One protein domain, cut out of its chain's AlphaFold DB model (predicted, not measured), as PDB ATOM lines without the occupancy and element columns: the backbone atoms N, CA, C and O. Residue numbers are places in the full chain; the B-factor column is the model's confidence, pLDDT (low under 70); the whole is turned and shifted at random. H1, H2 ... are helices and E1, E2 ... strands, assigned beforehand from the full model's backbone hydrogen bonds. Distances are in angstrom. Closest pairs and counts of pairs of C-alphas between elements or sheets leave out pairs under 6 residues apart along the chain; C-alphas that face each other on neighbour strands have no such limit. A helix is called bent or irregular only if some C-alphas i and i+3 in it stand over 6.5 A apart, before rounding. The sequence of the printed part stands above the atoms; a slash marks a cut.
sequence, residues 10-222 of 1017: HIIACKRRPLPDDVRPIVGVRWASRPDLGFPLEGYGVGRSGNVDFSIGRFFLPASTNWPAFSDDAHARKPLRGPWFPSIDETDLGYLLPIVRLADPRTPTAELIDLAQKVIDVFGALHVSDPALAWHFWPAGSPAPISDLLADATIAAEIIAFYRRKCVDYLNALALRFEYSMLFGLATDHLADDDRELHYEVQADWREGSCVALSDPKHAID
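AT A GLANCE: This is residues 10 to 222 of the 1017 residues of the protein "Fibronectin type-III domain-containing protein" of Acidimicrobiia bacterium (UniProt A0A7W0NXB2). Two twisted sheets lie face to face as a small sandwich at one end, and from it a lobe of helices reaches away along the long axis, built round the long helix H8, which H3 and H4 cross, with the short H5, H6 and H7 towards the far end. H9 packs on E5 and E2 of the three-stranded sheet, on its face turned away from the other sheet, H1 and H2 sit beside where the two parts join, and H10 sits at the sandwich's end away from the lobe. The printed part has 213 residues with ten named helices and seven named strands, of mixed class, in the order E1 to E4, H1 to H9, E5 to E7, H10. The sheets, E4 E3 E6 E7 and E1 E2 E5, are antiparallel. The whole is only just compact, close to loose, with a radius of gyration of the C-alphas of 19.7 A and spans of 66 by 38 by 26 A.

HOW THE PARTS SIT: E1, residues 10 to 16, and E2, residues 26 to 33, form a hairpin, with N 12 and O 30 2.8 A apart, within hydrogen-bond range; so are N 27 of E2 and O 190 of its antiparallel neighbour E5, residues 187 to 191, at 2.8 A. E3, residues 44 to 49, and E4, residues 54 to 59, form a hairpin, with N 46 and O 57 at 2.9 A. E6, residues 199 to 206, is antiparallel to E3, with N 45 and O 203 at 2.8 A, and forms a hairpin with E7, residues 209 to 214, with N 204 and O 211 at 3.0 A. The sandwich, two sheets face to face, has its facing parts 10.1 A centre to centre and strands at 35 degrees. H1, residues 67 to 76, is close but not clearly touching H2, residues 90 to 93, and H9, residues 178 to 183; the closest C-alphas are those of Trp 67 and Glu 90, 6.8 A, and Ala 74 and Leu 183, 5.6 A. The hub H8, residues 153 to 174, touches H3, residues 96 to 103, at a steep tilt of 58 degrees, closest at C-alphas 103 and 164, 5.2 A. It touches H4, residues 109 to 123, at 57 degrees, closest at C-alphas 116 and 160, 5.9 A. H5, residues 126 to 129, only just touches H8, with 3 pairs of C-alphas within 8 A; H6, residues 131 to 134, and H7, residues 146 to 149, are close but not clearly touching it. H9 is on the sheet E1 E2 E5, at a height over the sheet of 6.6 A; H10, residues 217 to 221, is on the opposite face. Every O i to N i+4 pair is within hydrogen-bond range in H1, H3, H8 and H9, against 9 of 11 in H4 and 0 of 1 in H10, where 1 of 2 O i to N i+3 pairs is; H2, H5, H6 and H7 are too short for such a pair.

IN THESE COORDINATES: E1 begins at C-alpha 10, (39.041, -0.374, -32.028). E2 is 23.5 A long and E6 23.1 A. H4, 21.2 A, is irregular, with C-alphas 110 and 113 7.2 A apart. H8, 30.6 A, runs from (40.493, -32.520, -16.636) to (39.988, -1.973, -14.830). H10 ends at C-alpha 221, (45.944, 16.675, -33.340).

THE WHOLE: The C-alphas farthest apart, those of Val 23 and Pro 139, are 66.9 A apart. The printed part has no cut; the long links are H1 to H2 and H6 to H7. The mean pLDDT of the printed part is 86.1, and 16 residues are under 70, among them 50 to 53 and 138 to 142.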
ATOM      1  N   HIS A  10      39.123  -1.831 -31.917       90.44
ATOM      2  CA  HIS A  10      39.041  -0.374 -32.028       90.44
ATOM      3  C   HIS A  10      40.275   0.300 -31.437       90.44
ATOM      4  O   HIS A  10      40.907  -0.233 -30.528       90.44
ATOM      5  N   ILE A  11      40.567   1.504 -31.930       92.19
ATOM      6  CA  ILE A  11      41.650   2.368 -31.468       92.19
ATOM      7  C   ILE A  11      41.139   3.809 -31.359       92.19
ATOM      8  O   ILE A  11      40.369   4.277 -32.200       92.19
ATOM      9  N   ILE A  12      41.581   4.512 -30.324       92.69
ATOM     10  CA  ILE A  12      41.453   5.958 -30.166       92.69
ATOM     11  C   ILE A  12      42.843   6.537 -29.918       92.69
ATOM     12  O   ILE A  12      43.673   5.921 -29.248       92.69
ATOM     13  N   ALA A  13      43.105   7.721 -30.456       91.38
ATOM     14  CA  ALA A  13      44.367   8.413 -30.248       91.38
ATOM     15  C   ALA A  13      44.101   9.901 -30.101       91.38
ATOM     16  O   ALA A  13      43.313  10.461 -30.863       91.38
ATOM     17  N   CYS A  14      44.724  10.530 -29.110       89.38
ATOM     18  CA  CYS A  14      44.480  11.939 -28.873       89.38
ATOM     19  C   CYS A  14      45.577  12.664 -28.120       89.38
ATOM     20  O   CYS A  14      46.222  12.095 -27.235       89.38
ATOM     21  N   LYS A  15      45.732  13.955 -28.415       86.62
ATOM     22  CA  LYS A  15      46.665  14.825 -27.706       86.62
ATOM     23  C   LYS A  15      46.208  14.979 -26.252       86.62
ATOM     24  O   LYS A  15      45.105  15.438 -25.957       86.62
ATOM     25  N   ARG A  16      47.062  14.582 -25.313       84.44
ATOM     26  CA  ARG A  16      46.859  14.793 -23.876       84.44
ATOM     27  C   ARG A  16      47.296  16.216 -23.540       84.44
ATOM     28  O   ARG A  16      48.313  16.696 -24.050       84.44
ATOM     29  N   ARG A  17      46.535  16.908 -22.688       73.75
ATOM     30  CA  ARG A  17      46.778  18.319 -22.343       73.75
ATOM     31  C   ARG A  17      48.236  18.531 -21.874       73.75
ATOM     32  O   ARG A  17      48.728  17.717 -21.088       73.75
ATOM     33  N   PRO A  18      48.950  19.563 -22.366       65.88
ATOM     34  CA  PRO A  18      50.305  19.867 -21.906       65.88
ATOM     35  C   PRO A  18      50.292  20.340 -20.449       65.88
ATOM     36  O   PRO A  18      49.398  21.089 -20.046       65.88
ATOM     37  N   LEU A  19      51.280  19.899 -19.662       66.06
ATOM     38  CA  LEU A  19      51.606  20.559 -18.397       66.06
ATOM     39  C   LEU A  19      52.185  21.952 -18.704       66.06
ATOM     40  O   LEU A  19      52.759  22.123 -19.782       66.06
ATOM     41  N   PRO A  20      52.058  22.938 -17.793       66.88
ATOM     42  CA  PRO A  20      52.531  24.308 -18.023       66.88
ATOM     43  C   PRO A  20      53.994  24.416 -18.486       66.88
ATOM     44  O   PRO A  20      54.333  25.373 -19.175       66.88
ATOM     45  N   ASP A  21      54.821  23.416 -18.164       70.31
ATOM     46  CA  ASP A  21      56.267  23.413 -18.402       70.31
ATOM     47  C   ASP A  21      56.726  22.461 -19.533       70.31
ATOM     48  O   ASP A  21      57.925  22.322 -19.777       70.31
ATOM     49  N   ASP A  22      55.807  21.788 -20.237       71.25
ATOM     50  CA  ASP A  22      56.150  20.747 -21.218       71.25
ATOM     51  C   ASP A  22      56.271  21.280 -22.659       71.25
ATOM     52  O   ASP A  22      55.325  21.831 -23.223       71.25
ATOM     53  N   VAL A  23      57.422  21.035 -23.298       71.12
ATOM     54  CA  VAL A  23      57.750  21.553 -24.645       71.12
ATOM     55  C   VAL A  23      57.229  20.651 -25.780       71.12
ATOM     56  O   VAL A  23      57.121  21.108 -26.917       71.12
ATOM     57  N   ARG A  24      56.882  19.379 -25.506       83.12
ATOM     58  CA  ARG A  24      56.418  18.419 -26.531       83.12
ATOM     59  C   ARG A  24      54.982  17.915 -26.313       83.12
ATOM     60  O   ARG A  24      54.593  17.617 -25.175       83.12
ATOM     61  N   PRO A  25      54.181  17.785 -27.389       82.44
ATOM     62  CA  PRO A  25      52.857  17.183 -27.319       82.44
ATOM     63  C   PRO A  25      52.956  15.667 -27.080       82.44
ATOM     64  O   PRO A  25      53.766  14.973 -27.689       82.44
ATOM     65  N   ILE A  26      52.118  15.150 -26.178       88.44
ATOM     66  CA  ILE A  26      51.994  13.711 -25.912       88.44
ATOM     67  C   ILE A  26      50.652  13.258 -26.454       88.44
ATOM     68  O   ILE A  26      49.629  13.865 -26.137       88.44
ATOM     69  N   VAL A  27      50.655  12.198 -27.250       89.38
ATOM     70  CA  VAL A  27      49.449  11.561 -27.767       89.38
ATOM     71  C   VAL A  27      49.231  10.265 -27.003       89.38
ATOM     72  O   VAL A  27      50.054   9.355 -27.069       89.38
ATOM     73  N   GLY A  28      48.125  10.191 -26.267       91.75
ATOM     74  CA  GLY A  28      47.674   8.948 -25.660       91.75
ATOM     75  C   GLY A  28      47.009   8.102 -26.733       91.75
ATOM     76  O   GLY A  28      46.075   8.568 -27.389       91.75
ATOM     77  N   VAL A  29      47.488   6.881 -26.919       93.06
ATOM     78  CA  VAL A  29      46.955   5.914 -27.880       93.06
ATOM     79  C   VAL A  29      46.402   4.745 -27.092       93.06
ATOM     80  O   VAL A  29      47.088   4.197 -26.234       93.06
ATOM     81  N   ARG A  30      45.162   4.354 -27.373       93.88
ATOM     82  CA  ARG A  30      44.490   3.264 -26.670       93.88
ATOM     83  C   ARG A  30      43.684   2.412 -27.624       93.88
ATOM     84  O   ARG A  30      43.029   2.933 -28.521       93.88
ATOM     85  N   TRP A  31      43.673   1.114 -27.379       94.69
ATOM     86  CA  TRP A  31      42.895   0.154 -28.145       94.69
ATOM     87  C   TRP A  31      42.138  -0.809 -27.237       94.69
ATOM     88  O   TRP A  31      42.395  -0.924 -26.040       94.69
ATOM     89  N   ALA A  32      41.144  -1.467 -27.818       92.31
ATOM     90  CA  ALA A  32      40.399  -2.538 -27.179       92.31
ATOM     91  C   ALA A  32      39.871  -3.494 -28.243       92.31
ATOM     92  O   ALA A  32      39.424  -3.064 -29.310       92.31
ATOM     93  N   SER A  33      39.889  -4.780 -27.926       91.19
ATOM     94  CA  SER A  33      39.226  -5.826 -28.696       91.19
ATOM     95  C   SER A  33      37.973  -6.304 -27.974       91.19
ATOM     96  O   SER A  33      37.751  -5.986 -26.802       91.19
ATOM     97  N   ARG A  34      37.126  -7.065 -28.668       86.75
ATOM     98  CA  ARG A  34      35.980  -7.687 -28.003       86.75
ATOM     99  C   ARG A  34      36.453  -8.634 -26.886       86.75
ATOM    100  O   ARG A  34      37.397  -9.394 -27.116       86.75
ATOM    101  N   PRO A  35      35.806  -8.640 -25.704       85.06
ATOM    102  CA  PRO A  35      36.249  -9.479 -24.589       85.06
ATOM    103  C   PRO A  35      36.233 -10.983 -24.879       85.06
ATOM    104  O   PRO A  35      37.057 -11.714 -24.338       85.06
ATOM    105  N   ASP A  36      35.350 -11.454 -25.764       84.25
ATOM    106  CA  ASP A  36      35.265 -12.867 -26.142       84.25
ATOM    107  C   ASP A  36      36.464 -13.360 -26.966       84.25
ATOM    108  O   ASP A  36      36.778 -14.546 -26.911       84.25
ATOM    109  N   LEU A  37      37.189 -12.459 -27.643       87.38
ATOM    110  CA  LEU A  37      38.427 -12.788 -28.364       87.38
ATOM    111  C   LEU A  37      39.636 -12.946 -27.427       87.38
ATOM    112  O   LEU A  37      40.648 -13.538 -27.806       87.38
ATOM    113  N   GLY A  38      39.552 -12.415 -26.202       90.00
ATOM    114  CA  GLY A  38      40.676 -12.358 -25.271       90.00
ATOM    115  C   GLY A  38      41.855 -11.520 -25.787       90.00
ATOM    116  O   GLY A  38      41.739 -10.734 -26.731       90.00
ATOM    117  N   PHE A  39      43.013 -11.696 -25.151       93.44
ATOM    118  CA  PHE A  39      44.261 -11.049 -25.564       93.44
ATOM    119  C   PHE A  39      44.943 -11.849 -26.694       93.44
ATOM    120  O   PHE A  39      44.958 -13.084 -26.627       93.44
ATOM    121  N   PRO A  40      45.511 -11.191 -27.724       92.88
ATOM    122  CA  PRO A  40      46.184 -11.851 -28.844       92.88
ATOM    123  C   PRO A  40      47.508 -12.495 -28.414       92.88
ATOM    124  O   PRO A  40      48.224 -11.972 -27.558       92.88
ATOM    125  N   LEU A  41      47.860 -13.625 -29.035       89.81
ATOM    126  CA  LEU A  41      49.069 -14.390 -28.694       89.81
ATOM    127  C   LEU A  41      50.356 -13.603 -28.994       89.81
ATOM    128  O   LEU A  41      51.292 -13.613 -28.198       89.81
ATOM    129  N   GLU A  42      50.365 -12.893 -30.123       91.19
ATOM    130  CA  GLU A  42      51.488 -12.082 -30.613       91.19
ATOM    131  C   GLU A  42      51.478 -10.638 -30.076       91.19
ATOM    132  O   GLU A  42      52.315  -9.820 -30.469       91.19
ATOM    133  N   GLY A  43      50.559 -10.334 -29.152       91.88
ATOM    134  CA  GLY A  43      50.342  -8.988 -28.632       91.88
ATOM    135  C   GLY A  43      49.654  -8.069 -29.643       91.88
ATOM    136  O   GLY A  43      49.215  -8.490 -30.713       91.88
ATOM    137  N   TYR A  44      49.545  -6.795 -29.283       94.31
ATOM    138  CA  TYR A  44      49.034  -5.745 -30.158       94.31
ATOM    139  C   TYR A  44      50.212  -5.023 -30.808       94.31
ATOM    140  O   TYR A  44      51.023  -4.409 -30.113       94.31
ATOM    141  N   GLY A  45      50.331  -5.112 -32.130       93.25
ATOM    142  CA  GLY A  45      51.288  -4.334 -32.909       93.25
ATOM    143  C   GLY A  45      50.750  -2.930 -33.131       93.25
ATOM    144  O   GLY A  45      49.673  -2.775 -33.695       93.25
ATOM    145  N   VAL A  46      51.488  -1.913 -32.694       92.06
ATOM    146  CA  VAL A  46      51.082  -0.511 -32.826       92.06
ATOM    147  C   VAL A  46      52.053   0.204 -33.750       92.06
ATOM    148  O   VAL A  46      53.269   0.204 -33.533       92.06
ATOM    149  N   GLY A  47      51.508   0.816 -34.791       89.88
ATOM    150  CA  GLY A  47      52.224   1.631 -35.758       89.88
ATOM    151  C   GLY A  47      51.676   3.050 -35.808       89.88
ATOM    152  O   GLY A  47      50.555   3.329 -35.378       89.88
ATOM    153  N   ARG A  48      52.486   3.949 -36.356       86.62
ATOM    154  CA  ARG A  48      52.075   5.288 -36.766       86.62
ATOM    155  C   ARG A  48      52.286   5.416 -38.269       86.62
ATOM    156  O   ARG A  48      53.423   5.282 -38.721       86.62
ATOM    157  N   SER A  49      51.223   5.703 -39.012       75.75
ATOM    158  CA  SER A  49      51.284   6.001 -40.443       75.75
ATOM    159  C   SER A  49      51.271   7.517 -40.686       75.75
ATOM    160  O   SER A  49      50.604   8.295 -39.999       75.75
ATOM    161  N   GLY A  50      52.110   7.947 -41.627       67.94
ATOM    162  CA  GLY A  50      52.386   9.338 -42.000       67.94
ATOM    163  C   GLY A  50      53.305   9.365 -43.227       67.94
ATOM    164  O   GLY A  50      53.363   8.392 -43.967       67.94
ATOM    165  N   ASN A  51      54.093  10.426 -43.444       54.59
ATOM    166  CA  ASN A  51      55.069  10.448 -44.557       54.59
ATOM    167  C   ASN A  51      56.211   9.412 -44.413       54.59
ATOM    168  O   ASN A  51      56.953   9.190 -45.368       54.59
ATOM    169  N   VAL A  52      56.371   8.807 -43.229       57.69
ATOM    170  CA  VAL A  52      57.280   7.688 -42.941       57.69
ATOM    171  C   VAL A  52      56.569   6.760 -41.952       57.69
ATOM    172  O   VAL A  52      56.202   7.211 -40.865       57.69
ATOM    173  N   ASP A  53      56.383   5.490 -42.316       69.19
ATOM    174  CA  ASP A  53      55.795   4.482 -41.428       69.19
ATOM    175  C   ASP A  53      56.761   4.155 -40.285       69.19
ATOM    176  O   ASP A  53      57.926   3.812 -40.509       69.19
ATOM    177  N   PHE A  54      56.285   4.269 -39.044       74.19
ATOM    178  CA  PHE A  54      57.072   3.984 -37.846       74.19
ATOM    179  C   PHE A  54      56.358   2.951 -36.973       74.19
ATOM    180  O   PHE A  54      55.202   3.136 -36.596       74.19
ATOM    181  N   SER A  55      57.052   1.867 -36.619       81.44
ATOM    182  CA  SER A  55      56.561   0.912 -35.620       81.44
ATOM    183  C   SER A  55      56.801   1.481 -34.222       81.44
ATOM    184  O   SER A  55      57.944   1.733 -33.852       81.44
ATOM    185  N   ILE A  56      55.729   1.683 -33.452       84.69
ATOM    186  CA  ILE A  56      55.817   2.113 -32.050       84.69
ATOM    187  C   ILE A  56      56.236   0.929 -31.173       84.69
ATOM    188  O   ILE A  56      57.065   1.084 -30.282       84.69
ATOM    189  N   GLY A  57      55.692  -0.261 -31.438       89.94
ATOM    190  CA  GLY A  57      56.101  -1.488 -30.761       89.94
ATOM    191  C   GLY A  57      55.021  -2.563 -30.743       89.94
ATOM    192  O   GLY A  57      53.966  -2.423 -31.361       89.94
ATOM    193  N   ARG A  58      55.298  -3.648 -30.014       91.06
ATOM    194  CA  ARG A  58      54.322  -4.690 -29.676       91.06
ATOM    195  C   ARG A  58      54.043  -4.676 -28.181       91.06
ATOM    196  O   ARG A  58      54.978  -4.660 -27.382       91.06
ATOM    197  N   PHE A  59      52.769  -4.722 -27.819       93.12
ATOM    198  CA  PHE A  59      52.309  -4.619 -26.439       93.12
ATOM    199  C   PHE A  59      51.626  -5.910 -26.001       93.12
ATOM    200  O   PHE A  59      50.812  -6.481 -26.726       93.12
ATOM    201  N   PHE A  60      51.964  -6.361 -24.797       93.56
ATOM    202  CA  PHE A  60      51.482  -7.613 -24.224       93.56
ATOM    203  C   PHE A  60      50.979  -7.394 -22.805       93.56
ATOM    204  O   PHE A  60      51.427  -6.458 -22.135       93.56
ATOM    205  N   LEU A  61      50.169  -8.331 -22.310       92.75
ATOM    206  CA  LEU A  61      49.966  -8.458 -20.873       92.75
ATOM    207  C   LEU A  61      51.309  -8.689 -20.151       92.75
ATOM    208  O   LEU A  61      52.222  -9.294 -20.734       92.75
ATOM    209  N   PRO A  62      51.441  -8.231 -18.896       92.12
ATOM    210  CA  PRO A  62      52.554  -8.607 -18.036       92.12
ATOM    211  C   PRO A  62      52.688 -10.134 -17.962       92.12
ATOM    212  O   PRO A  62      51.764 -10.828 -17.546       92.12
ATOM    213  N   ALA A  63      53.841 -10.668 -18.373       86.94
ATOM    214  CA  ALA A  63      54.117 -12.112 -18.351       86.94
ATOM    215  C   ALA A  63      54.724 -12.585 -17.012       86.94
ATOM    216  O   ALA A  63      55.206 -13.715 -16.911       86.94
ATOM    217  N   SER A  64      54.752 -11.706 -16.008       88.81
ATOM    218  CA  SER A  64      55.427 -11.904 -14.728       88.81
ATOM    219  C   SER A  64      54.760 -13.000 -13.889       88.81
ATOM    220  O   SER A  64      53.540 -13.133 -13.872       88.81
ATOM    221  N   THR A  65      55.570 -13.787 -13.176       88.38
ATOM    222  CA  THR A  65      55.113 -14.915 -12.336       88.38
ATOM    223  C   THR A  65      55.222 -14.644 -10.834       88.38
ATOM    224  O   THR A  65      54.800 -15.464 -10.024       88.38
ATOM    225  N   ASN A  66      55.792 -13.503 -10.446       92.38
ATOM    226  CA  ASN A  66      55.941 -13.072  -9.061       92.38
ATOM    227  C   ASN A  66      55.754 -11.556  -8.943       92.38
ATOM    228  O   ASN A  66      55.819 -10.830  -9.940       92.38
ATOM    229  N   TRP A  67      55.527 -11.097  -7.712       92.62
ATOM    230  CA  TRP A  67      55.261  -9.694  -7.421       92.62
ATOM    231  C   TRP A  67      56.401  -8.739  -7.841       92.62
ATOM    232  O   TRP A  67      56.098  -7.790  -8.561       92.62
ATOM    233  N   PRO A  68      57.695  -8.976  -7.523       94.25
ATOM    234  CA  PRO A  68      58.773  -8.070  -7.940       94.25
ATOM    235  C   PRO A  68      58.823  -7.822  -9.453       94.25
ATOM    236  O   PRO A  68      58.839  -6.675  -9.890       94.25
ATOM    237  N   ALA A  69      58.748  -8.882 -10.264       91.94
ATOM    238  CA  ALA A  69      58.761  -8.752 -11.721       91.94
ATOM    239  C   ALA A  69      57.492  -8.078 -12.271       91.94
ATOM    240  O   ALA A  69      57.521  -7.465 -13.336       91.94
ATOM    241  N   PHE A  70      56.353  -8.215 -11.589       92.19
ATOM    242  CA  PHE A  70      55.122  -7.513 -11.953       92.19
ATOM    243  C   PHE A  70      55.198  -6.023 -11.602       92.19
ATOM    244  O   PHE A  70      54.822  -5.186 -12.416       92.19
ATOM    245  N   SER A  71      55.747  -5.690 -10.432       91.38
ATOM    246  CA  SER A  71      56.006  -4.316  -9.996       91.38
ATOM    247  C   SER A  71      56.969  -3.593 -10.943       91.38
ATOM    248  O   SER A  71      56.709  -2.455 -11.331       91.38
ATOM    249  N   ASP A  72      58.048  -4.254 -11.371       92.06
ATOM    250  CA  ASP A  72      59.004  -3.696 -12.337       92.06
ATOM    251  C   ASP A  72      58.351  -3.425 -13.704       92.06
ATOM    252  O   ASP A  72      58.536  -2.347 -14.275       92.06
ATOM    253  N   ASP A  73      57.538  -4.361 -14.214       88.50
ATOM    254  CA  ASP A  73      56.793  -4.174 -15.470       88.50
ATOM    255  C   ASP A  73      55.754  -3.048 -15.341       88.50
ATOM    256  O   ASP A  73      55.621  -2.213 -16.238       88.50
ATOM    257  N   ALA A  74      55.076  -2.947 -14.193       88.88
ATOM    258  CA  ALA A  74      54.172  -1.840 -13.901       88.88
ATOM    259  C   ALA A  74      54.904  -0.494 -13.913       88.88
ATOM    260  O   ALA A  74      54.452   0.442 -14.574       88.88
ATOM    261  N   HIS A  75      56.063  -0.395 -13.257       90.19
ATOM    262  CA  HIS A  75      56.893   0.809 -13.278       90.19
ATOM    263  C   HIS A  75      57.357   1.184 -14.688       90.19
ATOM    264  O   HIS A  75      57.310   2.364 -15.044       90.19
ATOM    265  N   ALA A  76      57.768   0.205 -15.497       89.75
ATOM    266  CA  ALA A  76      58.217   0.430 -16.870       89.75
ATOM    267  C   ALA A  76      57.097   0.947 -17.790       89.75
ATOM    268  O   ALA A  76      57.364   1.673 -18.747       89.75
ATOM    269  N   ARG A  77      55.842   0.603 -17.485       91.00
ATOM    270  CA  ARG A  77      54.645   0.981 -18.256       91.00
ATOM    271  C   ARG A  77      53.920   2.199 -17.701       91.00
ATOM    272  O   ARG A  77      52.813   2.505 -18.140       91.00
ATOM    273  N   LYS A  78      54.517   2.908 -16.745       89.25
ATOM    274  CA  LYS A  78      53.946   4.136 -16.196       89.25
ATOM    275  C   LYS A  78      53.650   5.141 -17.329       89.25
ATOM    276  O   LYS A  78      54.552   5.432 -18.116       89.25
ATOM    277  N   PRO A  79      52.431   5.706 -17.417       88.94
ATOM    278  CA  PRO A  79      52.118   6.742 -18.381       88.94
ATOM    279  C   PRO A  79      52.999   7.962 -18.129       88.94
ATOM    280  O   PRO A  79      53.331   8.306 -16.992       88.94
ATOM    281  N   LEU A  80      53.344   8.651 -19.211       85.38
ATOM    282  CA  LEU A  80      54.153   9.863 -19.174       85.38
ATOM    283  C   LEU A  80      53.410  11.013 -18.477       85.38
ATOM    284  O   LEU A  80      54.049  11.915 -17.938       85.38
ATOM    285  N   ARG A  81      52.068  10.993 -18.481       76.38
ATOM    286  CA  ARG A  81      51.201  12.003 -17.844       76.38
ATOM    287  C   ARG A  81      50.009  11.389 -17.104       76.38
ATOM    288  O   ARG A  81      49.572  10.282 -17.418       76.38
ATOM    289  N   GLY A  82      49.422  12.174 -16.200       71.00
ATOM    290  CA  GLY A  82      48.212  11.830 -15.442       71.00
ATOM    291  C   GLY A  82      48.499  11.201 -14.072       71.00
ATOM    292  O   GLY A  82      49.659  10.926 -13.750       71.00
ATOM    293  N   PRO A  83      47.461  11.021 -13.238       66.88
ATOM    294  CA  PRO A  83      47.607  10.386 -11.935       66.88
ATOM    295  C   PRO A  83      47.951   8.902 -12.107       66.88
ATOM    296  O   PRO A  83      47.099   8.091 -12.440       66.88
ATOM    297  N   TRP A  84      49.213   8.543 -11.867       74.69
ATOM    298  CA  TRP A  84      49.643   7.146 -11.758       74.69
ATOM    299  C   TRP A  84      49.119   6.507 -10.464       74.69
ATOM    300  O   TRP A  84      48.691   7.235  -9.567       74.69
ATOM    301  N   PHE A  85      49.157   5.171 -10.358       76.25
ATOM    302  CA  PHE A  85      48.760   4.451  -9.142       76.25
ATOM    303  C   PHE A  85      49.304   5.154  -7.884       76.25
ATOM    304  O   PHE A  85      50.504   5.454  -7.843       76.25
ATOM    305  N   PRO A  86      48.446   5.456  -6.891       63.94
ATOM    306  CA  PRO A  86      48.870   6.151  -5.675       63.94
ATOM    307  C   PRO A  86      49.935   5.355  -4.899       63.94
ATOM    308  O   PRO A  86      50.802   5.957  -4.268       63.94
ATOM    309  N   SER A  87      49.919   4.026  -5.039       77.00
ATOM    310  CA  SER A  87      50.871   3.043  -4.512       77.00
ATOM    311  C   SER A  87      51.016   1.882  -5.512       77.00
ATOM    312  O   SER A  87      50.034   1.425  -6.096       77.00
ATOM    313  N   ILE A  88      52.250   1.414  -5.747       81.94
ATOM    314  CA  ILE A  88      52.524   0.110  -6.380       81.94
ATOM    315  C   ILE A  88      53.053  -0.793  -5.272       81.94
ATOM    316  O   ILE A  88      54.261  -0.963  -5.113       81.94
ATOM    317  N   ASP A  89      52.146  -1.307  -4.451       84.94
ATOM    318  CA  ASP A  89      52.469  -2.273  -3.407       84.94
ATOM    319  C   ASP A  89      51.667  -3.567  -3.580       84.94
ATOM    320  O   ASP A  89      50.685  -3.642  -4.326       84.94
ATOM    321  N   GLU A  90      52.157  -4.626  -2.935       86.44
ATOM    322  CA  GLU A  90      51.583  -5.965  -3.065       86.44
ATOM    323  C   GLU A  90      50.168  -6.029  -2.476       86.44
ATOM    324  O   GLU A  90      49.333  -6.792  -2.957       86.44
ATOM    325  N   THR A  91      49.875  -5.202  -1.473       80.00
ATOM    326  CA  THR A  91      48.553  -5.122  -0.846       80.00
ATOM    327  C   THR A  91      47.497  -4.535  -1.781       80.00
ATOM    328  O   THR A  91      46.366  -5.017  -1.783       80.00
ATOM    329  N   ASP A  92      47.875  -3.575  -2.624       78.56
ATOM    330  CA  ASP A  92      46.953  -2.838  -3.485       78.56
ATOM    331  C   ASP A  92      46.862  -3.403  -4.903       78.56
ATOM    332  O   ASP A  92      45.825  -3.266  -5.544       78.56
ATOM    333  N   LEU A  93      47.921  -4.033  -5.422       86.81
ATOM    334  CA  LEU A  93      47.943  -4.566  -6.795       86.81
ATOM    335  C   LEU A  93      48.331  -6.046  -6.881       86.81
ATOM    336  O   LEU A  93      48.173  -6.645  -7.945       86.81
ATOM    337  N   GLY A  94      48.808  -6.667  -5.799       87.25
ATOM    338  CA  GLY A  94      49.263  -8.065  -5.812       87.25
ATOM    339  C   GLY A  94      48.164  -9.056  -6.195       87.25
ATOM    340  O   GLY A  94      48.440 -10.063  -6.849       87.25
ATOM    341  N   TYR A  95      46.899  -8.732  -5.905       91.50
ATOM    342  CA  TYR A  95      45.749  -9.544  -6.313       91.50
ATOM    343  C   TYR A  95      45.564  -9.619  -7.842       91.50
ATOM    344  O   TYR A  95      44.945 -10.560  -8.340       91.50
ATOM    345  N   LEU A  96      46.108  -8.662  -8.609       92.62
ATOM    346  CA  LEU A  96      46.016  -8.652 -10.074       92.62
ATOM    347  C   LEU A  96      46.937  -9.671 -10.730       92.62
ATOM    348  O   LEU A  96      46.649 -10.107 -11.842       92.62
ATOM    349  N   LEU A  97      48.021 -10.069 -10.066       93.50
ATOM    350  CA  LEU A  97      49.007 -10.990 -10.623       93.50
ATOM    351  C   LEU A  97      48.381 -12.309 -11.121       93.50
ATOM    352  O   LEU A  97      48.557 -12.628 -12.301       93.50
ATOM    353  N   PRO A  98      47.613 -13.069 -10.308       94.81
ATOM    354  CA  PRO A  98      46.976 -14.295 -10.786       94.81
ATOM    355  C   PRO A  98      45.923 -14.041 -11.877       94.81
ATOM    356  O   PRO A  98      45.781 -14.863 -12.780       94.81
ATOM    357  N   ILE A  99      45.231 -12.896 -11.849       96.00
ATOM    358  CA  ILE A  99      44.206 -12.519 -12.839       96.00
ATOM    359  C   ILE A  99      44.843 -12.243 -14.207       96.00
ATOM    360  O   ILE A  99      44.417 -12.797 -15.222       96.00
ATOM    361  N   VAL A 100      45.883 -11.404 -14.239       95.38
ATOM    362  CA  VAL A 100      46.641 -11.066 -15.453       95.38
ATOM    363  C   VAL A 100      47.278 -12.320 -16.038       95.38
ATOM    364  O   VAL A 100      47.148 -12.571 -17.238       95.38
ATOM    365  N   ARG A 101      47.897 -13.149 -15.190       94.94
ATOM    366  CA  ARG A 101      48.527 -14.395 -15.623       94.94
ATOM    367  C   ARG A 101      47.504 -15.388 -16.171       94.94
ATOM    368  O   ARG A 101      47.752 -15.980 -17.214       94.94
ATOM    369  N   LEU A 102      46.336 -15.553 -15.551       95.75
ATOM    370  CA  LEU A 102      45.305 -16.451 -16.083       95.75
ATOM    371  C   LEU A 102      44.712 -15.942 -17.412       95.75
ATOM    372  O   LEU A 102      44.370 -16.743 -18.283       95.75
ATOM    373  N   ALA A 103      44.604 -14.622 -17.595       95.69
ATOM    374  CA  ALA A 103      44.119 -14.021 -18.837       95.69
ATOM    375  C   ALA A 103      45.095 -14.203 -20.018       95.69
ATOM    376  O   ALA A 103      44.649 -14.414 -21.154       95.69
ATOM    377  N   ASP A 104      46.406 -14.174 -19.761       94.56
ATOM    378  CA  ASP A 104      47.458 -14.227 -20.781       94.56
ATOM    379  C   ASP A 104      47.444 -15.546 -21.596       94.56
ATOM    380  O   ASP A 104      47.570 -16.636 -21.034       94.56
ATOM    381  N   PRO A 105      47.311 -15.499 -22.940       91.31
ATOM    382  CA  PRO A 105      47.357 -16.690 -23.802       91.31
ATOM    383  C   PRO A 105      48.690 -17.425 -23.827       91.31
ATOM    384  O   PRO A 105      48.729 -18.554 -24.317       91.31
ATOM    385  N   ARG A 106      49.757 -16.818 -23.314       92.94
ATOM    386  CA  ARG A 106      51.093 -17.416 -23.238       92.94
ATOM    387  C   ARG A 106      51.303 -18.215 -21.952       92.94
ATOM    388  O   ARG A 106      52.360 -18.824 -21.795       92.94
ATOM    389  N   THR A 107      50.333 -18.217 -21.039       95.00
ATOM    390  CA  THR A 107      50.446 -18.927 -19.764       95.00
ATOM    391  C   THR A 107      50.530 -20.438 -19.988       95.00
ATOM    392  O   THR A 107      49.639 -21.016 -20.620       95.00
ATOM    393  N   PRO A 108      51.596 -21.101 -19.493       94.44
ATOM    394  CA  PRO A 108      51.767 -22.539 -19.638       94.44
ATOM    395  C   PRO A 108      50.596 -23.316 -19.041       94.44
ATOM    396  O   PRO A 108      50.121 -23.002 -17.951       94.44
ATOM    397  N   THR A 109      50.182 -24.399 -19.704       91.19
ATOM    398  CA  THR A 109      49.072 -25.254 -19.243       91.19
ATOM    399  C   THR A 109      49.271 -25.767 -17.813       91.19
ATOM    400  O   THR A 109      48.299 -25.907 -17.079       91.19
ATOM    401  N   ALA A 110      50.524 -25.989 -17.398       92.81
ATOM    402  CA  ALA A 110      50.873 -26.446 -16.054       92.81
ATOM    403  C   ALA A 110      50.550 -25.433 -14.935       92.81
ATOM    404  O   ALA A 110      50.418 -25.841 -13.786       92.81
ATOM    405  N   GLU A 111      50.408 -24.138 -15.245       94.44
ATOM    406  CA  GLU A 111      50.099 -23.086 -14.260       94.44
ATOM    407  C   GLU A 111      48.586 -22.840 -14.106       94.44
ATOM    408  O   GLU A 111      48.147 -22.272 -13.106       94.44
ATOM    409  N   LEU A 112      47.766 -23.255 -15.081       95.00
ATOM    410  CA  LEU A 112      46.367 -22.815 -15.187       95.00
ATOM    411  C   LEU A 112      45.484 -23.252 -14.010       95.00
ATOM    412  O   LEU A 112      44.586 -22.505 -13.632       95.00
ATOM    413  N   ILE A 113      45.733 -24.428 -13.426       94.31
ATOM    414  CA  ILE A 113      44.935 -24.953 -12.303       94.31
ATOM    415  C   ILE A 113      45.169 -24.125 -11.029       94.31
ATOM    416  O   ILE A 113      44.211 -23.670 -10.409       94.31
ATOM    417  N   ASP A 114      46.435 -23.882 -10.669       94.31
ATOM    418  CA  ASP A 114      46.802 -23.078  -9.490       94.31
ATOM    419  C   ASP A 114      46.314 -21.626  -9.626       94.31
ATOM    420  O   ASP A 114      45.768 -21.042  -8.688       94.31
ATOM    421  N   LEU A 115      46.436 -21.054 -10.825       95.06
ATOM    422  CA  LEU A 115      45.950 -19.707 -11.110       95.06
ATOM    423  C   LEU A 115      44.423 -19.612 -11.048       95.06
ATOM    424  O   LEU A 115      43.906 -18.641 -10.499       95.06
ATOM    425  N   ALA A 116      43.699 -20.606 -11.569       94.81
ATOM    426  CA  ALA A 116      42.243 -20.642 -11.469       94.81
ATOM    427  C   ALA A 116      41.784 -20.666 -10.007       94.81
ATOM    428  O   ALA A 116      40.888 -19.905  -9.656       94.81
ATOM    429  N   GLN A 117      42.439 -21.450  -9.144       93.50
ATOM    430  CA  GLN A 117      42.141 -21.469  -7.710       93.50
ATOM    431  C   GLN A 117      42.319 -20.086  -7.068       93.50
ATOM    432  O   GLN A 117      41.402 -19.577  -6.431       93.50
ATOM    433  N   LYS A 118      43.459 -19.430  -7.305       93.38
ATOM    434  CA  LYS A 118      43.731 -18.086  -6.765       93.38
ATOM    435  C   LYS A 118      42.730 -17.043  -7.258       93.38
ATOM    436  O   LYS A 118      42.307 -16.177  -6.503       93.38
ATOM    437  N   VAL A 119      42.328 -17.118  -8.527       94.19
ATOM    438  CA  VAL A 119      41.311 -16.222  -9.101       94.19
ATOM    439  C   VAL A 119      39.925 -16.480  -8.497       94.19
ATOM    440  O   VAL A 119      39.157 -15.538  -8.304       94.19
ATOM    441  N   ILE A 120      39.603 -17.732  -8.167       92.31
ATOM    442  CA  ILE A 120      38.368 -18.096  -7.460       92.31
ATOM    443  C   ILE A 120      38.352 -17.507  -6.055       92.31
ATOM    444  O   ILE A 120      37.312 -17.014  -5.631       92.31
ATOM    445  N   ASP A 121      39.489 -17.484  -5.363       87.19
ATOM    446  CA  ASP A 121      39.587 -16.861  -4.042       87.19
ATOM    447  C   ASP A 121      39.337 -15.341  -4.115       87.19
ATOM    448  O   ASP A 121      38.748 -14.767  -3.202       87.19
ATOM    449  N   VAL A 122      39.708 -14.694  -5.232       87.06
ATOM    450  CA  VAL A 122      39.471 -13.256  -5.461       87.06
ATOM    451  C   VAL A 122      38.024 -12.952  -5.863       87.06
ATOM    452  O   VAL A 122      37.412 -12.036  -5.319       87.06
ATOM    453  N   PHE A 123      37.456 -13.686  -6.823       86.75
ATOM    454  CA  PHE A 123      36.103 -13.415  -7.331       86.75
ATOM    455  C   PHE A 123      34.988 -14.135  -6.564       86.75
ATOM    456  O   PHE A 123      33.807 -13.874  -6.799       86.75
ATOM    457  N   GLY A 124      35.342 -15.063  -5.681       87.94
ATOM    458  CA  GLY A 124      34.427 -16.061  -5.149       87.94
ATOM    459  C   GLY A 124      34.075 -17.147  -6.175       87.94
ATOM    460  O   GLY A 124      34.471 -17.133  -7.349       87.94
ATOM    461  N   ALA A 125      33.263 -18.108  -5.736       85.75
ATOM    462  CA  ALA A 125      32.808 -19.252  -6.528       85.75
ATOM    463  C   ALA A 125      31.729 -18.884  -7.579       85.75
ATOM    464  O   ALA A 125      30.690 -19.531  -7.673       85.75
ATOM    465  N   LEU A 126      31.959 -17.843  -8.393       87.50
ATOM    466  CA  LEU A 126      31.033 -17.359  -9.430       87.50
ATOM    467  C   LEU A 126      30.585 -18.441 -10.422       87.50
ATOM    468  O   LEU A 126      29.470 -18.362 -10.935       87.50
ATOM    469  N   HIS A 127      31.415 -19.455 -10.678       87.50
ATOM    470  CA  HIS A 127      31.063 -20.589 -11.538       87.50
ATOM    471  C   HIS A 127      29.813 -21.347 -11.058       87.50
ATOM    472  O   HIS A 127      29.102 -21.912 -11.882       87.50
ATOM    473  N   VAL A 128      29.492 -21.302  -9.758       84.38
ATOM    474  CA  VAL A 128      28.278 -21.913  -9.183       84.38
ATOM    475  C   VAL A 128      27.000 -21.294  -9.754       84.38
ATOM    476  O   VAL A 128      25.974 -21.962  -9.852       84.38
ATOM    477  N   SER A 129      27.068 -20.027 -10.163       80.88
ATOM    478  CA  SER A 129      25.946 -19.286 -10.747       80.88
ATOM    479  C   SER A 129      25.883 -19.345 -12.276       80.88
ATOM    480  O   SER A 129      24.913 -18.862 -12.862       80.88
ATOM    481  N   ASP A 130      26.895 -19.915 -12.938       87.38
ATOM    482  CA  ASP A 130      26.908 -20.048 -14.392       87.38
ATOM    483  C   ASP A 130      26.023 -21.232 -14.813       87.38
ATOM    484  O   ASP A 130      26.301 -22.356 -14.405       87.38
ATOM    485  N   PRO A 131      24.969 -21.037 -15.626       82.62
ATOM    486  CA  PRO A 131      24.032 -22.111 -15.951       82.62
ATOM    487  C   PRO A 131      24.658 -23.304 -16.681       82.62
ATOM    488  O   PRO A 131      24.110 -24.399 -16.592       82.62
ATOM    489  N   ALA A 132      25.759 -23.112 -17.417       83.19
ATOM    490  CA  ALA A 132      26.432 -24.202 -18.117       83.19
ATOM    491  C   ALA A 132      27.281 -25.027 -17.143       83.19
ATOM    492  O   ALA A 132      27.195 -26.252 -17.150       83.19
ATOM    493  N   LEU A 133      28.016 -24.364 -16.244       83.62
ATOM    494  CA  LEU A 133      28.829 -25.043 -15.230       83.62
ATOM    495  C   LEU A 133      27.982 -25.632 -14.092       83.62
ATOM    496  O   LEU A 133      28.295 -26.715 -13.602       83.62
ATOM    497  N   ALA A 134      26.880 -24.976 -13.716       79.69
ATOM    498  CA  ALA A 134      25.968 -25.399 -12.650       79.69
ATOM    499  C   ALA A 134      25.447 -26.829 -12.832       79.69
ATOM    500  O   ALA A 134      25.275 -27.559 -11.853       79.69
ATOM    501  N   TRP A 135      25.258 -27.265 -14.080       78.31
ATOM    502  CA  TRP A 135      24.817 -28.622 -14.404       78.31
ATOM    503  C   TRP A 135      25.771 -29.720 -13.924       78.31
ATOM    504  O   TRP A 135      25.309 -30.828 -13.651       78.31
ATOM    505  N   HIS A 136      27.062 -29.425 -13.759       77.00
ATOM    506  CA  HIS A 136      28.050 -30.407 -13.310       77.00
ATOM    507  C   HIS A 136      27.934 -30.752 -11.818       77.00
ATOM    508  O   HIS A 136      28.401 -31.812 -11.409       77.00
ATOM    509  N   PHE A 137      27.292 -29.909 -11.000       75.00
ATOM    510  CA  PHE A 137      27.216 -30.104  -9.541       75.00
ATOM    511  C   PHE A 137      25.818 -29.917  -8.926       75.00
ATOM    512  O   PHE A 137      25.616 -30.288  -7.770       75.00
ATOM    513  N   TRP A 138      24.815 -29.463  -9.688       57.59
ATOM    514  CA  TRP A 138      23.401 -29.463  -9.271       57.59
ATOM    515  C   TRP A 138      22.874 -30.824  -8.749       57.59
ATOM    516  O   TRP A 138      22.068 -30.819  -7.816       57.59
ATOM    517  N   PRO A 139      23.311 -32.002  -9.258       66.62
ATOM    518  CA  PRO A 139      22.819 -33.295  -8.767       66.62
ATOM    519  C   PRO A 139      23.193 -33.628  -7.312       66.62
ATOM    520  O   PRO A 139      22.568 -34.507  -6.721       66.62
ATOM    521  N   ALA A 140      24.199 -32.966  -6.730       62.41
ATOM    522  CA  ALA A 140      24.789 -33.344  -5.441       62.41
ATOM    523  C   ALA A 140      24.179 -32.629  -4.216       62.41
ATOM    524  O   ALA A 140      24.590 -32.894  -3.089       62.41
ATOM    525  N   GLY A 141      23.216 -31.716  -4.398       57.78
ATOM    526  CA  GLY A 141      22.577 -30.964  -3.302       57.78
ATOM    527  C   GLY A 141      23.480 -29.934  -2.601       57.78
ATOM    528  O   GLY A 141      22.993 -29.106  -1.836       57.78
ATOM    529  N   SER A 142      24.787 -29.941  -2.867       67.12
ATOM    530  CA  SER A 142      25.767 -28.928  -2.467       67.12
ATOM    531  C   SER A 142      26.919 -28.913  -3.482       67.12
ATOM    532  O   SER A 142      27.288 -29.984  -3.972       67.12
ATOM    533  N   PRO A 143      27.480 -27.742  -3.836       71.06
ATOM    534  CA  PRO A 143      28.605 -27.671  -4.764       71.06
ATOM    535  C   PRO A 143      29.818 -28.404  -4.173       71.06
ATOM    536  O   PRO A 143      30.158 -28.203  -3.006       71.06
ATOM    537  N   ALA A 144      30.447 -29.276  -4.967       79.31
ATOM    538  CA  ALA A 144      31.670 -29.963  -4.564       79.31
ATOM    539  C   ALA A 144      32.794 -28.943  -4.278       79.31
ATOM    540  O   ALA A 144      32.798 -27.863  -4.883       79.31
ATOM    541  N   PRO A 145      33.754 -29.259  -3.389       84.56
ATOM    542  CA  PRO A 145      34.946 -28.442  -3.206       84.56
ATOM    543  C   PRO A 145      35.617 -28.148  -4.549       84.56
ATOM    544  O   PRO A 145      35.742 -29.024  -5.404       84.56
ATOM    545  N   ILE A 146      36.081 -26.914  -4.736       85.81
ATOM    546  CA  ILE A 146      36.700 -26.493  -5.998       85.81
ATOM    547  C   ILE A 146      37.931 -27.337  -6.372       85.81
ATOM    548  O   ILE A 146      38.156 -27.604  -7.550       85.81
ATOM    549  N   SER A 147      38.668 -27.844  -5.379       87.94
ATOM    550  CA  SER A 147      39.770 -28.791  -5.578       87.94
ATOM    551  C   SER A 147      39.340 -30.062  -6.310       87.94
ATOM    552  O   SER A 147      40.098 -30.586  -7.122       87.94
ATOM    553  N   ASP A 148      38.121 -30.536  -6.050       87.81
ATOM    554  CA  ASP A 148      37.590 -31.773  -6.622       87.81
ATOM    555  C   ASP A 148      37.111 -31.529  -8.056       87.81
ATOM    556  O   ASP A 148      37.339 -32.355  -8.939       87.81
ATOM    557  N   LEU A 149      36.522 -30.356  -8.318       88.00
ATOM    558  CA  LEU A 149      36.126 -29.937  -9.665       88.00
ATOM    559  C   LEU A 149      37.340 -29.717 -10.579       88.00
ATOM    560  O   LEU A 149      37.292 -30.058 -11.758       88.00
ATOM    561  N   LEU A 150      38.435 -29.175 -10.040       90.06
ATOM    562  CA  LEU A 150      39.681 -28.964 -10.782       90.06
ATOM    563  C   LEU A 150      40.504 -30.253 -10.980       90.06
ATOM    564  O   LEU A 150      41.430 -30.254 -11.792       90.06
ATOM    565  N   ALA A 151      40.182 -31.343 -10.274       91.00
ATOM    566  CA  ALA A 151      40.834 -32.642 -10.457       91.00
ATOM    567  C   ALA A 151      40.343 -33.386 -11.717       91.00
ATOM    568  O   ALA A 151      41.080 -34.205 -12.272       91.00
ATOM    569  N   ASP A 152      39.126 -33.100 -12.191       92.62
ATOM    570  CA  ASP A 152      38.614 -33.608 -13.466       92.62
ATOM    571  C   ASP A 152      39.101 -32.722 -14.620       92.62
ATOM    572  O   ASP A 152      38.770 -31.543 -14.694       92.62
ATOM    573  N   ALA A 153      39.874 -33.285 -15.551       89.94
ATOM    574  CA  ALA A 153      40.493 -32.520 -16.636       89.94
ATOM    575  C   ALA A 153      39.485 -31.820 -17.572       89.94
ATOM    576  O   ALA A 153      39.809 -30.773 -18.139       89.94
ATOM    577  N   THR A 154      38.283 -32.376 -17.745       91.12
ATOM    578  CA  THR A 154      37.242 -31.802 -18.610       91.12
ATOM    579  C   THR A 154      36.572 -30.630 -17.904       91.12
ATOM    580  O   THR A 154      36.519 -29.530 -18.453       91.12
ATOM    581  N   ILE A 155      36.146 -30.836 -16.654       89.69
ATOM    582  CA  ILE A 155      35.512 -29.794 -15.832       89.69
ATOM    583  C   ILE A 155      36.510 -28.663 -15.546       89.69
ATOM    584  O   ILE A 155      36.170 -27.486 -15.670       89.69
ATOM    585  N   ALA A 156      37.767 -29.000 -15.246       92.00
ATOM    586  CA  ALA A 156      38.836 -28.031 -15.039       92.00
ATOM    587  C   ALA A 156      39.033 -27.135 -16.266       92.00
ATOM    588  O   ALA A 156      39.153 -25.922 -16.112       92.00
ATOM    589  N   ALA A 157      39.022 -27.690 -17.484       93.12
ATOM    590  CA  ALA A 157      39.158 -26.901 -18.706       93.12
ATOM    591  C   ALA A 157      38.006 -25.894 -18.885       93.12
ATOM    592  O   ALA A 157      38.250 -24.748 -19.275       93.12
ATOM    593  N   GLU A 158      36.770 -26.280 -18.561       93.75
ATOM    594  CA  GLU A 158      35.600 -25.398 -18.641       93.75
ATOM    595  C   GLU A 158      35.614 -24.304 -17.562       93.75
ATOM    596  O   GLU A 158      35.365 -23.134 -17.872       93.75
ATOM    597  N   ILE A 159      35.984 -24.647 -16.323       92.00
ATOM    598  CA  ILE A 159      36.152 -23.691 -15.215       92.00
ATOM    599  C   ILE A 159      37.284 -22.706 -15.522       92.00
ATOM    600  O   ILE A 159      37.097 -21.495 -15.381       92.00
ATOM    601  N   ILE A 160      38.435 -23.193 -15.991       94.75
ATOM    602  CA  ILE A 160      39.568 -22.355 -16.403       94.75
ATOM    603  C   ILE A 160      39.130 -21.415 -17.528       94.75
ATOM    604  O   ILE A 160      39.391 -20.217 -17.451       94.75
ATOM    605  N   ALA A 161      38.422 -21.908 -18.550       92.94
ATOM    606  CA  ALA A 161      37.918 -21.068 -19.636       92.94
ATOM    607  C   ALA A 161      36.916 -20.011 -19.139       92.94
ATOM    608  O   ALA A 161      36.970 -18.858 -19.576       92.94
ATOM    609  N   PHE A 162      36.029 -20.367 -18.208       94.00
ATOM    610  CA  PHE A 162      35.091 -19.437 -17.579       94.00
ATOM    611  C   PHE A 162      35.814 -18.337 -16.801       94.00
ATOM    612  O   PHE A 162      35.602 -17.156 -17.081       94.00
ATOM    613  N   TYR A 163      36.703 -18.696 -15.872       94.56
ATOM    614  CA  TYR A 163      37.434 -17.715 -15.071       94.56
ATOM    615  C   TYR A 163      38.406 -16.898 -15.905       94.56
ATOM    616  O   TYR A 163      38.592 -15.720 -15.627       94.56
ATOM    617  N   ARG A 164      38.951 -17.461 -16.982       95.00
ATOM    618  CA  ARG A 164      39.744 -16.711 -17.949       95.00
ATOM    619  C   ARG A 164      38.920 -15.644 -18.664       95.00
ATOM    620  O   ARG A 164      39.373 -14.505 -18.739       95.00
ATOM    621  N   ARG A 165      37.694 -15.957 -19.108       92.06
ATOM    622  CA  ARG A 165      36.757 -14.941 -19.631       92.06
ATOM    623  C   ARG A 165      36.441 -13.878 -18.578       92.06
ATOM    624  O   ARG A 165      36.509 -12.696 -18.888       92.06
ATOM    625  N   LYS A 166      36.191 -14.270 -17.322       90.69
ATOM    626  CA  LYS A 166      35.962 -13.318 -16.216       90.69
ATOM    627  C   LYS A 166      37.176 -12.440 -15.918       90.69
ATOM    628  O   LYS A 166      36.999 -11.252 -15.682       90.69
ATOM    629  N   CYS A 167      38.389 -12.986 -15.984       93.75
ATOM    630  CA  CYS A 167      39.622 -12.212 -15.865       93.75
ATOM    631  C   CYS A 167      39.730 -11.199 -17.002       93.75
ATOM    632  O   CYS A 167      40.007 -10.038 -16.740       93.75
ATOM    633  N   VAL A 168      39.461 -11.597 -18.249       92.00
ATOM    634  CA  VAL A 168      39.458 -10.671 -19.392       92.00
ATOM    635  C   VAL A 168      38.413  -9.569 -19.207       92.00
ATOM    636  O   VAL A 168      38.744  -8.396 -19.363       92.00
ATOM    637  N   ASP A 169      37.181  -9.909 -18.821       87.44
ATOM    638  CA  ASP A 169      36.123  -8.932 -18.536       87.44
ATOM    639  C   ASP A 169      36.543  -7.951 -17.428       87.44
ATOM    640  O   ASP A 169      36.377  -6.739 -17.566       87.44
ATOM    641  N   TYR A 170      37.129  -8.467 -16.346       89.75
ATOM    642  CA  TYR A 170      37.582  -7.679 -15.203       89.75
ATOM    643  C   TYR A 170      38.769  -6.771 -15.546       89.75
ATOM    644  O   TYR A 170      38.750  -5.584 -15.224       89.75
ATOM    645  N   LEU A 171      39.774  -7.286 -16.256       92.06
ATOM    646  CA  LEU A 171      40.918  -6.500 -16.720       92.06
ATOM    647  C   LEU A 171      40.482  -5.425 -17.714       92.06
ATOM    648  O   LEU A 171      40.975  -4.306 -17.635       92.06
ATOM    649  N   ASN A 172      39.522  -5.714 -18.598       87.94
ATOM    650  CA  ASN A 172      38.934  -4.713 -19.490       87.94
ATOM    651  C   ASN A 172      38.164  -3.631 -18.717       87.94
ATOM    652  O   ASN A 172      38.229  -2.458 -19.087       87.94
ATOM    653  N   ALA A 173      37.472  -3.996 -17.635       84.12
ATOM    654  CA  ALA A 173      36.811  -3.038 -16.752       84.12
ATOM    655  C   ALA A 173      37.825  -2.154 -16.003       84.12
ATOM    656  O   ALA A 173      37.678  -0.934 -15.992       84.12
ATOM    657  N   LEU A 174      38.894  -2.734 -15.448       86.00
ATOM    658  CA  LEU A 174      39.988  -1.973 -14.830       86.00
ATOM    659  C   LEU A 174      40.700  -1.078 -15.843       86.00
ATOM    660  O   LEU A 174      40.992   0.084 -15.552       86.00
ATOM    661  N   ALA A 175      40.913  -1.587 -17.058       89.25
ATOM    662  CA  ALA A 175      41.540  -0.860 -18.147       89.25
ATOM    663  C   ALA A 175      40.767   0.398 -18.533       89.25
ATOM    664  O   ALA A 175      41.321   1.220 -19.245       89.25
ATOM    665  N   LEU A 176      39.512   0.612 -18.113       85.44
ATOM    666  CA  LEU A 176      38.823   1.896 -18.308       85.44
ATOM    667  C   LEU A 176      39.652   3.078 -17.794       85.44
ATOM    668  O   LEU A 176      39.664   4.123 -18.444       85.44
ATOM    669  N   ARG A 177      40.443   2.868 -16.742       86.25
ATOM    670  CA  ARG A 177      41.511   3.781 -16.339       86.25
ATOM    671  C   ARG A 177      42.744   3.607 -17.218       86.25
ATOM    672  O   ARG A 177      43.226   2.493 -17.435       86.25
ATOM    673  N   PHE A 178      43.285   4.726 -17.689       90.06
ATOM    674  CA  PHE A 178      44.406   4.719 -18.624       90.06
ATOM    675  C   PHE A 178      45.653   4.044 -18.036       90.06
ATOM    676  O   PHE A 178      46.342   3.311 -18.741       90.06
ATOM    677  N   GLU A 179      45.888   4.188 -16.733       89.81
ATOM    678  CA  GLU A 179      47.023   3.584 -16.027       89.81
ATOM    679  C   GLU A 179      46.992   2.050 -16.099       89.81
ATOM    680  O   GLU A 179      47.990   1.419 -16.449       89.81
ATOM    681  N   TYR A 180      45.825   1.449 -15.846       91.12
ATOM    682  CA  TYR A 180      45.624   0.007 -15.982       91.12
ATOM    683  C   TYR A 180      45.697  -0.435 -17.446       91.12
ATOM    684  O   TYR A 180      46.262  -1.484 -17.738       91.12
ATOM    685  N   SER A 181      45.202   0.372 -18.393       92.06
ATOM    686  CA  SER A 181      45.351   0.040 -19.815       92.06
ATOM    687  C   SER A 181      46.817   0.015 -20.264       92.06
ATOM    688  O   SER A 181      47.203  -0.895 -20.992       92.06
ATOM    689  N   MET A 182      47.660   0.934 -19.781       93.00
ATOM    690  CA  MET A 182      49.106   0.917 -20.034       93.00
ATOM    691  C   MET A 182      49.758  -0.333 -19.432       93.00
ATOM    692  O   MET A 182      50.485  -1.052 -20.124       93.00
ATOM    693  N   LEU A 183      49.437  -0.634 -18.165       93.12
ATOM    694  CA  LEU A 183      49.906  -1.834 -17.468       93.12
ATOM    695  C   LEU A 183      49.580  -3.103 -18.265       93.12
ATOM    696  O   LEU A 183      50.448  -3.944 -18.475       93.12
ATOM    697  N   PHE A 184      48.355  -3.216 -18.778       94.50
ATOM    698  CA  PHE A 184      47.895  -4.391 -19.522       94.50
ATOM    699  C   PHE A 184      48.310  -4.407 -21.001       94.50
ATOM    700  O   PHE A 184      47.969  -5.347 -21.716       94.50
ATOM    701  N   GLY A 185      49.053  -3.400 -21.473       92.81
ATOM    702  CA  GLY A 185      49.463  -3.311 -22.877       92.81
ATOM    703  C   GLY A 185      48.291  -3.058 -23.830       92.81
ATOM    704  O   GLY A 185      48.270  -3.588 -24.937       92.81
ATOM    705  N   LEU A 186      47.306  -2.283 -23.380       94.88
ATOM    706  CA  LEU A 186      46.143  -1.805 -24.138       94.88
ATOM    707  C   LEU A 186      46.227  -0.304 -24.464       94.88
ATOM    708  O   LEU A 186      45.321   0.258 -25.083       94.88
ATOM    709  N   ALA A 187      47.298   0.354 -24.027       94.62
ATOM    710  CA  ALA A 187      47.577   1.746 -24.320       94.62
ATOM    711  C   ALA A 187      49.081   2.031 -24.357       94.62
ATOM    712  O   ALA A 187      49.889   1.254 -23.845       94.62
ATOM    713  N   THR A 188      49.440   3.163 -24.957       93.94
ATOM    714  CA  THR A 188      50.782   3.748 -24.915       93.94
ATOM    715  C   THR A 188      50.706   5.276 -24.976       93.94
ATOM    716  O   THR A 188      49.772   5.834 -25.558       93.94
ATOM    717  N   ASP A 189      51.692   5.962 -24.402       92.12
ATOM    718  CA  ASP A 189      51.917   7.388 -24.640       92.12
ATOM    719  C   ASP A 189      52.997   7.549 -25.717       92.12
ATOM    720  O   ASP A 189      54.095   7.002 -25.610       92.12
ATOM    721  N   HIS A 190      52.708   8.342 -26.744       90.56
ATOM    722  CA  HIS A 190      53.645   8.656 -27.815       90.56
ATOM    723  C   HIS A 190      54.038  10.138 -27.775       90.56
ATOM    724  O   HIS A 190      53.182  11.024 -27.774       90.56
ATOM    725  N   LEU A 191      55.343  10.414 -27.744       87.69
ATOM    726  CA  LEU A 191      55.893  11.767 -27.852       87.69
ATOM    727  C   LEU A 191      55.871  12.187 -29.325       87.69
ATOM    728  O   LEU A 191      56.654  11.674 -30.119       87.69
ATOM    729  N   ALA A 192      54.972  13.096 -29.697       81.44
ATOM    730  CA  ALA A 192      54.900  13.602 -31.061       81.44
ATOM    731  C   ALA A 192      55.891  14.765 -31.251       81.44
ATOM    732  O   ALA A 192      55.935  15.693 -30.445       81.44
ATOM    733  N   ASP A 193      56.696  14.707 -32.316       78.44
ATOM    734  CA  ASP A 193      57.708  15.727 -32.624       78.44
ATOM    735  C   ASP A 193      57.162  16.899 -33.478       78.44
ATOM    736  O   ASP A 193      57.832  17.924 -33.598       78.44
ATOM    737  N   ASP A 194      55.953  16.788 -34.053       71.00
ATOM    738  CA  ASP A 194      55.267  17.842 -34.821       71.00
ATOM    739  C   ASP A 194      53.719  17.788 -34.694       71.00
ATOM    740  O   ASP A 194      53.152  16.781 -34.278       71.00
ATOM    741  N   ASP A 195      53.028  18.891 -35.031       64.75
ATOM    742  CA  ASP A 195      51.548  19.039 -35.004       64.75
ATOM    743  C   ASP A 195      50.874  18.566 -36.321       64.75
ATOM    744  O   ASP A 195      49.825  19.070 -36.727       64.75
ATOM    745  N   ARG A 196      51.495  17.637 -37.060       71.38
ATOM    746  CA  ARG A 196      50.942  17.127 -38.331       71.38
ATOM    747  C   ARG A 196      49.854  16.076 -38.099       71.38
ATOM    748  O   ARG A 196      49.726  15.541 -37.009       71.38
ATOM    749  N   GLU A 197      49.080  15.773 -39.139       76.81
ATOM    750  CA  GLU A 197      48.047  14.729 -39.120       76.81
ATOM    751  C   GLU A 197      48.676  13.359 -38.782       76.81
ATOM    752  O   GLU A 197      49.488  12.836 -39.547       76.81
ATOM    753  N   LEU A 198      48.359  12.811 -37.601       82.06
ATOM    754  CA  LEU A 198      48.901  11.537 -37.117       82.06
ATOM    755  C   LEU A 198      47.848  10.436 -37.252       82.06
ATOM    756  O   LEU A 198      46.760  10.544 -36.687       82.06
ATOM    757  N   HIS A 199      48.201   9.343 -37.926       85.81
ATOM    758  CA  HIS A 199      47.391   8.131 -37.962       85.81
ATOM    759  C   HIS A 199      48.058   7.052 -37.119       85.81
ATOM    760  O   HIS A 199      49.244   6.774 -37.283       85.81
ATOM    761  N   TYR A 200      47.300   6.436 -36.219       91.31
ATOM    762  CA  TYR A 200      47.746   5.273 -35.468       91.31
ATOM    763  C   TYR A 200      47.022   4.040 -35.978       91.31
ATOM    764  O   TYR A 200      45.816   4.067 -36.228       91.31
ATOM    765  N   GLU A 201      47.774   2.961 -36.107       92.31
ATOM    766  CA  GLU A 201      47.288   1.660 -36.524       92.31
ATOM    767  C   GLU A 201      47.563   0.660 -35.408       92.31
ATOM    768  O   GLU A 201      48.681   0.592 -34.899       92.31
ATOM    769  N   VAL A 202      46.548  -0.110 -35.019       92.50
ATOM    770  CA  VAL A 202      46.733  -1.294 -34.175       92.50
ATOM    771  C   VAL A 202      46.369  -2.517 -34.996       92.50
ATOM    772  O   VAL A 202      45.255  -2.612 -35.508       92.50
ATOM    773  N   GLN A 203      47.300  -3.461 -35.069       92.19
ATOM    774  CA  GLN A 203      47.108  -4.792 -35.621       92.19
ATOM    775  C   GLN A 203      47.172  -5.827 -34.495       92.19
ATOM    776  O   GLN A 203      48.041  -5.761 -33.623       92.19
ATOM    777  N   ALA A 204      46.274  -6.806 -34.523       91.69
ATOM    778  CA  ALA A 204      46.314  -7.950 -33.622       91.69
ATOM    779  C   ALA A 204      45.919  -9.232 -34.353       91.69
ATOM    780  O   ALA A 204      44.962  -9.242 -35.129       91.69
ATOM    781  N   ASP A 205      46.654 -10.306 -34.065       87.69
ATOM    782  CA  ASP A 205      46.457 -11.620 -34.666       87.69
ATOM    783  C   ASP A 205      45.947 -12.604 -33.600       87.69
ATOM    784  O   ASP A 205      46.656 -12.957 -32.648       87.69
ATOM    785  N   TRP A 206      44.703 -13.058 -33.757       89.12
ATOM    786  CA  TRP A 206      44.123 -14.159 -32.986       89.12
ATOM    787  C   TRP A 206      44.119 -15.439 -33.823       89.12
ATOM    788  O   TRP A 206      44.299 -15.421 -35.039       89.12
ATOM    789  N   ARG A 207      43.851 -16.582 -33.182       82.06
ATOM    790  CA  ARG A 207      43.726 -17.871 -33.890       82.06
ATOM    791  C   ARG A 207      42.624 -17.867 -34.957       82.06
ATOM    792  O   ARG A 207      42.700 -18.644 -35.900       82.06
ATOM    793  N   GLU A 208      41.619 -17.015 -34.783       79.38
ATOM    794  CA  GLU A 208      40.435 -16.918 -35.642       79.38
ATOM    795  C   GLU A 208      40.605 -15.902 -36.789       79.38
ATOM    796  O   GLU A 208      39.814 -15.910 -37.730       79.38
ATOM    797  N   GLY A 209      41.653 -15.066 -36.755       83.62
ATOM    798  CA  GLY A 209      41.947 -14.069 -37.785       83.62
ATOM    799  C   GLY A 209      42.770 -12.879 -37.279       83.62
ATOM    800  O   GLY A 209      42.966 -12.696 -36.077       83.62
ATOM    801  N   SER A 210      43.244 -12.059 -38.218       84.75
ATOM    802  CA  SER A 210      43.917 -10.780 -37.958       84.75
ATOM    803  C   SER A 210      42.925  -9.620 -38.047       84.75
ATOM    804  O   SER A 210      42.145  -9.562 -39.004       84.75
ATOM    805  N   CYS A 211      42.987  -8.655 -37.132       87.94
ATOM    806  CA  CYS A 211      42.226  -7.409 -37.237       87.94
ATOM    807  C   CYS A 211      43.154  -6.197 -37.235       87.94
ATOM    808  O   CYS A 211      44.168  -6.180 -36.540       87.94
ATOM    809  N   VAL A 212      42.757  -5.167 -37.981       88.38
ATOM    810  CA  VAL A 212      43.442  -3.874 -38.043       88.38
ATOM    811  C   VAL A 212      42.441  -2.775 -37.711       88.38
ATOM    812  O   VAL A 212      41.317  -2.774 -38.223       88.38
ATOM    813  N   ALA A 213      42.840  -1.837 -36.859       89.44
ATOM    814  CA  ALA A 213      42.066  -0.650 -36.525       89.44
ATOM    815  C   ALA A 213      42.912   0.609 -36.736       89.44
ATOM    816  O   ALA A 213      44.067   0.660 -36.323       89.44
ATOM    817  N   LEU A 214      42.309   1.628 -37.349       89.38
ATOM    818  CA  LEU A 214      42.931   2.928 -37.606       89.38
ATOM    819  C   LEU A 214      42.276   4.005 -36.740       89.38
ATOM    820  O   LEU A 214      41.046   4.045 -36.631       89.38
ATOM    821  N   SER A 215      43.084   4.876 -36.131       88.38
ATOM    822  CA  SER A 215      42.586   6.013 -35.354       88.38
ATOM    823  C   SER A 215      42.046   7.104 -36.271       88.38
ATOM    824  O   SER A 215      42.522   7.284 -37.391       88.38
ATOM    825  N   ASP A 216      41.090   7.887 -35.774       83.69
ATOM    826  CA  ASP A 216      40.654   9.100 -36.467       83.69
ATOM    827  C   ASP A 216      41.765  10.170 -36.406       83.69
ATOM    828  O   ASP A 216      42.094  10.624 -35.304       83.69
ATOM    829  N   PRO A 217      42.337  10.591 -37.548       78.19
ATOM    830  CA  PRO A 217      43.431  11.562 -37.578       78.19
ATOM    831  C   PRO A 217      43.060  12.931 -37.003       78.19
ATOM    832  O   PRO A 217      43.919  13.626 -36.462       78.19
ATOM    833  N   LYS A 218      41.779  13.318 -37.075       77.00
ATOM    834  CA  LYS A 218      41.314  14.629 -36.594       77.00
ATOM    835  C   LYS A 218      41.459  14.766 -35.084       77.00
ATOM    836  O   LYS A 218      41.785  15.835 -34.588       77.00
ATOM    837  N   HIS A 219      41.249  13.674 -34.359       76.06
ATOM    838  CA  HIS A 219      41.354  13.665 -32.905       76.06
ATOM    839  C   HIS A 219      42.808  13.531 -32.435       76.06
ATOM    840  O   HIS A 219      43.131  13.928 -31.325       76.06
ATOM    841  N   ALA A 220      43.724  13.044 -33.277       72.06
ATOM    842  CA  ALA A 220      45.128  12.902 -32.899       72.06
ATOM    843  C   ALA A 220      45.867  14.250 -32.746       72.06
ATOM    844  O   ALA A 220      46.879  14.307 -32.046       72.06
ATOM    845  N   ILE A 221      45.357  15.322 -33.368       68.50
ATOM    846  CA  ILE A 221      45.944  16.675 -33.340       68.50
ATOM    847  C   ILE A 221      45.287  17.612 -32.315       68.50
ATOM    848  O   ILE A 221      45.965  18.490 -31.770       68.50
ATOM    849  N   ASP A 222      44.010  17.394 -31.990       75.94
ATOM    850  CA  ASP A 222      43.266  18.203 -31.022       75.94
ATOM    851  C   ASP A 222      43.338  17.604 -29.605       75.94
ATOM    852  O   ASP A 222      43.411  16.385 -29.440       75.94
TER     853      ASP A 222